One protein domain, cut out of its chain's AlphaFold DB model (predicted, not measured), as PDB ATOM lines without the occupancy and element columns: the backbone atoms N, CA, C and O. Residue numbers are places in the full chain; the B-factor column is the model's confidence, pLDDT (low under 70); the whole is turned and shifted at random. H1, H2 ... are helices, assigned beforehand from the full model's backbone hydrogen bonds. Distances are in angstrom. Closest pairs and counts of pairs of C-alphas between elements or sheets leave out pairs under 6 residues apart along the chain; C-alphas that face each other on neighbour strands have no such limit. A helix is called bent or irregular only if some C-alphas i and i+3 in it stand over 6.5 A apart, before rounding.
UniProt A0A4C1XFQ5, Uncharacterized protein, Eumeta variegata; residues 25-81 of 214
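What this domain is: This is residues 25 to 81 of the 214 residues of an uncharacterized protein of Eumeta variegata (UniProt A0A4C1XFQ5). Two straight helices, H1 and H2, meet at their ends and make a corner, a V a little narrower than an L, whose second arm, H2, is much the longer. Away from the corner the two arms have nothing packed on them, and the space between them is empty. The printed part has 57 residues with two named helices, H1 then H2, and no named strand; its class is all helix. It is extended, with a radius of gyration of the C-alphas of 19.1 A, and only just flat, spanning 53 by 35 by 7 A.

How they stand to each other: H1, residues 27 to 44, is joined by a tight link of 2 residues to H2, residues 47 to 78. The two touch only at the corner by their link, and only just, with 3 pairs of C-alphas within 8 A. H1 touches H2 with residues 43 to 44 alone, and H2 touches H1 with residues 49 to 50 alone. The closest C-alphas of the two helices are those of Phe 43 and Ala 49, 6.7 A apart. Their lines stand at a steep tilt of 69 degrees, only just short of about perpendicular, and they run opposite ways. Their centres are 27.0 A apart. In H1 and H2 every O i to N i+4 pair is within hydrogen-bond range.

Where its parts are: H1 begins at C-alpha 27, at (28.423, 18.935, 4.325), and measures 25.7 A from first to last C-alpha. H2 begins at C-alpha 47, at (54.104, 8.924, 17.850), and ends at C-alpha 78, at (46.504, 50.455, 35.809), 45.9 A away. Neither helix is bent.

The domain as a whole: The two C-alphas farthest apart are those of Tyr 45 and Lys 81, at 54.5 A. Residues 25 to 39, 41 to 49 and 51 to 81 stand free. The printed part has no cut. Its mean pLDDT is 74.0, and 26 residues are under 70, namely 25 to 32, 34 to 36, 39 to 50 and 79 to 81. The mean is 64 in H1 and 84 in H2.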
ATOM      1  N   PRO A  25      26.197  25.052   4.020       61.84
ATOM      2  CA  PRO A  25      26.600  24.815   5.386       61.84
ATOM      3  C   PRO A  25      26.538  23.293   5.640       61.84
ATOM      4  O   PRO A  25      25.690  22.587   5.094       61.84
ATOM      5  N   TRP A  26      27.430  22.784   6.485       56.91
ATOM      6  CA  TRP A  26      27.417  21.444   7.108       56.91
ATOM      7  C   TRP A  26      28.022  20.261   6.340       56.91
ATOM      8  O   TRP A  26      28.681  19.450   6.986       56.91
ATOM      9  N   LYS A  27      27.888  20.135   5.013       58.03
ATOM     10  CA  LYS A  27      28.423  18.935   4.325       58.03
ATOM     11  C   LYS A  27      29.955  18.933   4.203       58.03
ATOM     12  O   LYS A  27      30.572  17.889   4.345       58.03
ATOM     13  N   THR A  28      30.559  20.108   4.043       62.03
ATOM     14  CA  THR A  28      32.020  20.298   4.021       62.03
ATOM     15  C   THR A  28      32.654  20.277   5.411       62.03
ATOM     16  O   THR A  28      33.812  19.917   5.534       62.03
ATOM     17  N   MET A  29      31.909  20.636   6.466       55.78
ATOM     18  CA  MET A  29      32.372  20.549   7.861       55.78
ATOM     19  C   MET A  29      32.387  19.104   8.362       55.78
ATOM     20  O   MET A  29      33.267  18.750   9.132       55.78
ATOM     21  N   ALA A  30      31.423  18.285   7.931       63.69
ATOM     22  CA  ALA A  30      31.412  16.855   8.225       63.69
ATOM     23  C   ALA A  30      32.588  16.140   7.543       63.69
ATOM     24  O   ALA A  30      33.266  15.360   8.192       63.69
ATOM     25  N   ASP A  31      32.885  16.488   6.288       64.44
ATOM     26  CA  ASP A  31      34.049  15.977   5.548       64.44
ATOM     27  C   ASP A  31      35.376  16.480   6.152       64.44
ATOM     28  O   ASP A  31      36.348  15.742   6.244       64.44
ATOM     29  N   LEU A  32      35.405  17.719   6.671       67.81
ATOM     30  CA  LEU A  32      36.533  18.222   7.462       67.81
ATOM     31  C   LEU A  32      36.679  17.483   8.792       67.81
ATOM     32  O   LEU A  32      37.795  17.285   9.244       67.81
ATOM     33  N   ALA A  33      35.573  17.129   9.443       70.81
ATOM     34  CA  ALA A  33      35.593  16.407  10.707       70.81
ATOM     35  C   ALA A  33      36.030  14.953  10.507       70.81
ATOM     36  O   ALA A  33      36.797  14.472  11.324       70.81
ATOM     37  N   GLU A  34      35.621  14.296   9.419       69.00
ATOM     38  CA  GLU A  34      36.074  12.946   9.058       69.00
ATOM     39  C   GLU A  34      37.533  12.962   8.582       69.00
ATOM     40  O   GLU A  34      38.316  12.136   9.022       69.00
ATOM     41  N   ALA A  35      37.959  13.988   7.835       65.06
ATOM     42  CA  ALA A  35      39.374  14.204   7.528       65.06
ATOM     43  C   ALA A  35      40.207  14.535   8.777       65.06
ATOM     44  O   ALA A  35      41.374  14.172   8.840       65.06
ATOM     45  N   VAL A  36      39.637  15.220   9.773       68.62
ATOM     46  CA  VAL A  36      40.286  15.463  11.068       68.62
ATOM     47  C   VAL A  36      40.301  14.193  11.922       68.62
ATOM     48  O   VAL A  36      41.297  13.979  12.597       68.62
ATOM     49  N   ASP A  37      39.273  13.342  11.879       72.25
ATOM     50  CA  ASP A  37      39.194  12.068  12.615       72.25
ATOM     51  C   ASP A  37      40.127  11.004  12.006       72.25
ATOM     52  O   ASP A  37      40.869  10.339  12.730       72.25
ATOM     53  N   ASP A  38      40.219  10.946  10.672       71.62
ATOM     54  CA  ASP A  38      41.214  10.169   9.924       71.62
ATOM     55  C   ASP A  38      42.630  10.722  10.140       71.62
ATOM     56  O   ASP A  38      43.579   9.952  10.310       71.62
ATOM     57  N   LEU A  39      42.795  12.052  10.203       65.56
ATOM     58  CA  LEU A  39      44.072  12.674  10.554       65.56
ATOM     59  C   LEU A  39      44.442  12.371  12.009       65.56
ATOM     60  O   LEU A  39      45.612  12.099  12.237       65.56
ATOM     61  N   ILE A  40      43.490  12.339  12.953       64.94
ATOM     62  CA  ILE A  40      43.678  11.912  14.352       64.94
ATOM     63  C   ILE A  40      44.096  10.437  14.410       64.94
ATOM     64  O   ILE A  40      45.036  10.105  15.132       64.94
ATOM     65  N   CYS A  41      43.474   9.572  13.603       60.25
ATOM     66  CA  CYS A  41      43.856   8.164  13.495       60.25
ATOM     67  C   CYS A  41      45.245   7.996  12.852       60.25
ATOM     68  O   CYS A  41      46.008   7.121  13.257       60.25
ATOM     69  N   SER A  42      45.625   8.860  11.900       57.72
ATOM     70  CA  SER A  42      46.987   8.908  11.340       57.72
ATOM     71  C   SER A  42      48.006   9.546  12.297       57.72
ATOM     72  O   SER A  42      49.199   9.250  12.225       57.72
ATOM     73  N   PHE A  43      47.542  10.394  13.221       49.97
ATOM     74  CA  PHE A  43      48.362  11.044  14.239       49.97
ATOM     75  C   PHE A  43      48.734  10.081  15.365       49.97
ATOM     76  O   PHE A  43      49.840  10.179  15.886       49.97
ATOM     77  N   ASP A  44      47.860   9.119  15.686       57.06
ATOM     78  CA  ASP A  44      48.175   8.010  16.602       57.06
ATOM     79  C   ASP A  44      49.250   7.075  16.005       57.06
ATOM     80  O   ASP A  44      50.049   6.481  16.721       57.06
ATOM     81  N   TYR A  45      49.351   7.010  14.671       54.44
ATOM     82  CA  TYR A  45      50.405   6.268  13.964       54.44
ATOM     83  C   TYR A  45      51.737   7.043  13.843       54.44
ATOM     84  O   TYR A  45      52.770   6.466  13.497       54.44
ATOM     85  N   MET A  46      51.752   8.340  14.163       54.81
ATOM     86  CA  MET A  46      52.935   9.207  14.151       54.81
ATOM     87  C   MET A  46      53.279   9.644  15.584       54.81
ATOM     88  O   MET A  46      53.196  10.824  15.910       54.81
ATOM     89  N   ASP A  47      53.714   8.709  16.435       59.16
ATOM     90  CA  ASP A  47      54.104   8.924  17.850       59.16
ATOM     91  C   ASP A  47      54.960  10.200  18.079       59.16
ATOM     92  O   ASP A  47      54.804  10.933  19.054       59.16
ATOM     93  N   THR A  48      55.832  10.552  17.126       64.06
ATOM     94  CA  THR A  48      56.681  11.760  17.191       64.06
ATOM     95  C   THR A  48      55.907  13.077  17.019       64.06
ATOM     96  O   THR A  48      56.329  14.128  17.506       64.06
ATOM     97  N   ALA A  49      54.780  13.068  16.310       58.94
ATOM     98  CA  ALA A  49      53.944  14.246  16.114       58.94
ATOM     99  C   ALA A  49      53.098  14.542  17.367       58.94
ATOM    100  O   ALA A  49      52.933  15.711  17.724       58.94
ATOM    101  N   MET A  50      52.656  13.505  18.088       66.44
ATOM    102  CA  MET A  50      51.979  13.635  19.384       66.44
ATOM    103  C   MET A  50      52.891  14.302  20.421       66.44
ATOM    104  O   MET A  50      52.476  15.271  21.060       66.44
ATOM    105  N   ASP A  51      54.158  13.894  20.507       74.62
ATOM    106  CA  ASP A  51      55.131  14.515  21.414       74.62
ATOM    107  C   ASP A  51      55.416  15.985  21.068       74.62
ATOM    108  O   ASP A  51      55.535  16.828  21.961       74.62
ATOM    109  N   ASN A  52      55.466  16.330  19.778       76.50
ATOM    110  CA  ASN A  52      55.652  17.715  19.338       76.50
ATOM    111  C   ASN A  52      54.426  18.590  19.624       76.50
ATOM    112  O   ASN A  52      54.590  19.726  20.073       76.50
ATOM    113  N   LEU A  53      53.204  18.087  19.412       79.94
ATOM    114  CA  LEU A  53      51.992  18.826  19.773       79.94
ATOM    115  C   LEU A  53      51.856  18.982  21.283       79.94
ATOM    116  O   LEU A  53      51.518  20.070  21.743       79.94
ATOM    117  N   VAL A  54      52.168  17.949  22.063       82.50
ATOM    118  CA  VAL A  54      52.165  18.025  23.529       82.50
ATOM    119  C   VAL A  54      53.212  19.032  24.014       82.50
ATOM    120  O   VAL A  54      52.892  19.896  24.837       82.50
ATOM    121  N   MET A  55      54.430  18.999  23.461       82.25
ATOM    122  CA  MET A  55      55.478  19.981  23.759       82.25
ATOM    123  C   MET A  55      55.036  21.406  23.391       82.25
ATOM    124  O   MET A  55      55.230  22.340  24.171       82.25
ATOM    125  N   LEU A  56      54.390  21.581  22.237       83.19
ATOM    126  CA  LEU A  56      53.899  22.872  21.762       83.19
ATOM    127  C   LEU A  56      52.757  23.396  22.643       83.19
ATOM    128  O   LEU A  56      52.822  24.534  23.105       83.19
ATOM    129  N   ILE A  57      51.755  22.574  22.961       88.88
ATOM    130  CA  ILE A  57      50.648  22.937  23.861       88.88
ATOM    131  C   ILE A  57      51.189  23.317  25.242       88.88
ATOM    132  O   ILE A  57      50.726  24.294  25.831       88.88
ATOM    133  N   PHE A  58      52.213  22.624  25.742       88.81
ATOM    134  CA  PHE A  58      52.859  22.976  27.004       88.81
ATOM    135  C   PHE A  58      53.507  24.370  26.962       88.81
ATOM    136  O   PHE A  58      53.308  25.176  27.877       88.81
ATOM    137  N   VAL A  59      54.205  24.706  25.874       91.19
ATOM    138  CA  VAL A  59      54.762  26.054  25.659       91.19
ATOM    139  C   VAL A  59      53.655  27.108  25.580       91.19
ATOM    140  O   VAL A  59      53.777  28.171  26.189       91.19
ATOM    141  N   TRP A  60      52.546  26.813  24.902       93.75
ATOM    142  CA  TRP A  60      51.391  27.712  24.813       93.75
ATOM    143  C   TRP A  60      50.684  27.919  26.157       93.75
ATOM    144  O   TRP A  60      50.267  29.037  26.462       93.75
ATOM    145  N   ILE A  61      50.590  26.881  26.993       93.75
ATOM    146  CA  ILE A  61      50.056  26.992  28.357       93.75
ATOM    147  C   ILE A  61      50.966  27.885  29.206       93.75
ATOM    148  O   ILE A  61      50.472  28.799  29.869       93.75
ATOM    149  N   LEU A  62      52.288  27.687  29.158       93.31
ATOM    150  CA  LEU A  62      53.239  28.552  29.865       93.31
ATOM    151  C   LEU A  62      53.162  30.000  29.372       93.31
ATOM    152  O   LEU A  62      53.116  30.927  30.184       93.31
ATOM    153  N   PHE A  63      53.082  30.199  28.057       93.81
ATOM    154  CA  PHE A  63      52.894  31.513  27.451       93.81
ATOM    155  C   PHE A  63      51.600  32.175  27.941       93.81
ATOM    156  O   PHE A  63      51.628  33.330  28.362       93.81
ATOM    157  N   SER A  64      50.493  31.433  27.988       92.69
ATOM    158  CA  SER A  64      49.208  31.905  28.512       92.69
ATOM    159  C   SER A  64      49.291  32.296  29.991       92.69
ATOM    160  O   SER A  64      48.812  33.362  30.373       92.69
ATOM    161  N   ILE A  65      49.972  31.507  30.828       94.50
ATOM    162  CA  ILE A  65      50.183  31.835  32.249       94.50
ATOM    163  C   ILE A  65      50.986  33.132  32.399       94.50
ATOM    164  O   ILE A  65      50.626  33.989  33.211       94.50
ATOM    165  N   VAL A  66      52.045  33.312  31.605       94.38
ATOM    166  CA  VAL A  66      52.843  34.547  31.602       94.38
ATOM    167  C   VAL A  66      51.995  35.733  31.143       94.38
ATOM    168  O   VAL A  66      52.006  36.779  31.794       94.38
ATOM    169  N   LEU A  67      51.207  35.568  30.080       93.69
ATOM    170  CA  LEU A  67      50.330  36.607  29.538       93.69
ATOM    171  C   LEU A  67      49.234  36.990  30.544       93.69
ATOM    172  O   LEU A  67      49.011  38.175  30.774       93.69
ATOM    173  N   LEU A  68      48.631  36.021  31.238       91.94
ATOM    174  CA  LEU A  68      47.697  36.256  32.347       91.94
ATOM    175  C   LEU A  68      48.375  36.938  33.539       91.94
ATOM    176  O   LEU A  68      47.774  37.802  34.179       91.94
ATOM    177  N   GLY A  69      49.629  36.591  33.833       90.62
ATOM    178  CA  GLY A  69      50.439  37.256  34.850       90.62
ATOM    179  C   GLY A  69      50.663  38.731  34.522       90.62
ATOM    180  O   GLY A  69      50.426  39.594  35.370       90.62
ATOM    181  N   ILE A  70      51.039  39.031  33.277       91.06
ATOM    182  CA  ILE A  70      51.228  40.399  32.778       91.06
ATOM    183  C   ILE A  70      49.894  41.139  32.738       91.06
ATOM    184  O   ILE A  70      49.832  42.276  33.194       91.06
ATOM    185  N   ALA A  71      48.820  40.508  32.269       87.31
ATOM    186  CA  ALA A  71      47.488  41.098  32.238       87.31
ATOM    187  C   ALA A  71      46.997  41.421  33.653       87.31
ATOM    188  O   ALA A  71      46.508  42.519  33.891       87.31
ATOM    189  N   LYS A  72      47.198  40.527  34.627       85.25
ATOM    190  CA  LYS A  72      46.844  40.769  36.032       85.25
ATOM    191  C   LYS A  72      47.741  41.823  36.677       85.25
ATOM    192  O   LYS A  72      47.262  42.617  37.483       85.25
ATOM    193  N   TRP A  73      49.026  41.855  36.335       88.19
ATOM    194  CA  TRP A  73      49.959  42.878  36.806       88.19
ATOM    195  C   TRP A  73      49.621  44.255  36.231       88.19
ATOM    196  O   TRP A  73      49.535  45.224  36.983       88.19
ATOM    197  N   ALA A  74      49.358  44.335  34.929       86.94
ATOM    198  CA  ALA A  74      48.896  45.533  34.248       86.94
ATOM    199  C   ALA A  74      47.541  45.967  34.812       86.94
ATOM    200  O   ALA A  74      47.396  47.112  35.216       86.94
ATOM    201  N   TYR A  75      46.585  45.054  34.970       83.19
ATOM    202  CA  TYR A  75      45.299  45.351  35.589       83.19
ATOM    203  C   TYR A  75      45.473  45.864  37.025       83.19
ATOM    204  O   TYR A  75      44.943  46.910  37.374       83.19
ATOM    205  N   LYS A  76      46.302  45.233  37.860       76.50
ATOM    206  CA  LYS A  76      46.574  45.725  39.220       76.50
ATOM    207  C   LYS A  76      47.284  47.086  39.220       76.50
ATOM    208  O   LYS A  76      47.029  47.898  40.100       76.50
ATOM    209  N   ARG A  77      48.161  47.356  38.251       76.88
ATOM    210  CA  ARG A  77      48.934  48.605  38.151       76.88
ATOM    211  C   ARG A  77      48.149  49.763  37.526       76.88
ATOM    212  O   ARG A  77      48.394  50.915  37.880       76.88
ATOM    213  N   PHE A  78      47.242  49.470  36.599       71.88
ATOM    214  CA  PHE A  78      46.504  50.455  35.809       71.88
ATOM    215  C   PHE A  78      45.033  50.581  36.227       71.88
ATOM    216  O   PHE A  78      44.514  51.689  36.182       71.88
ATOM    217  N   ALA A  79      44.383  49.522  36.722       61.44
ATOM    218  CA  ALA A  79      43.018  49.583  37.262       61.44
ATOM    219  C   ALA A  79      42.964  49.958  38.759       61.44
ATOM    220  O   ALA A  79      41.919  50.393  39.228       61.44
ATOM    221  N   GLN A  80      44.076  49.865  39.513       56.09
ATOM    222  CA  GLN A  80      44.189  50.500  40.843       56.09
ATOM    223  C   GLN A  80      44.790  51.911  40.802       56.09
ATOM    224  O   GLN A  80      45.233  52.417  41.830       56.09
ATOM    225  N   LYS A  81      44.795  52.583  39.648       50.12
ATOM    226  CA  LYS A  81      44.762  54.046  39.671       50.12
ATOM    227  C   LYS A  81      43.291  54.443  39.731       50.12
ATOM    228  O   LYS A  81      42.673  54.545  38.672       50.12
TER     229      LYS A  81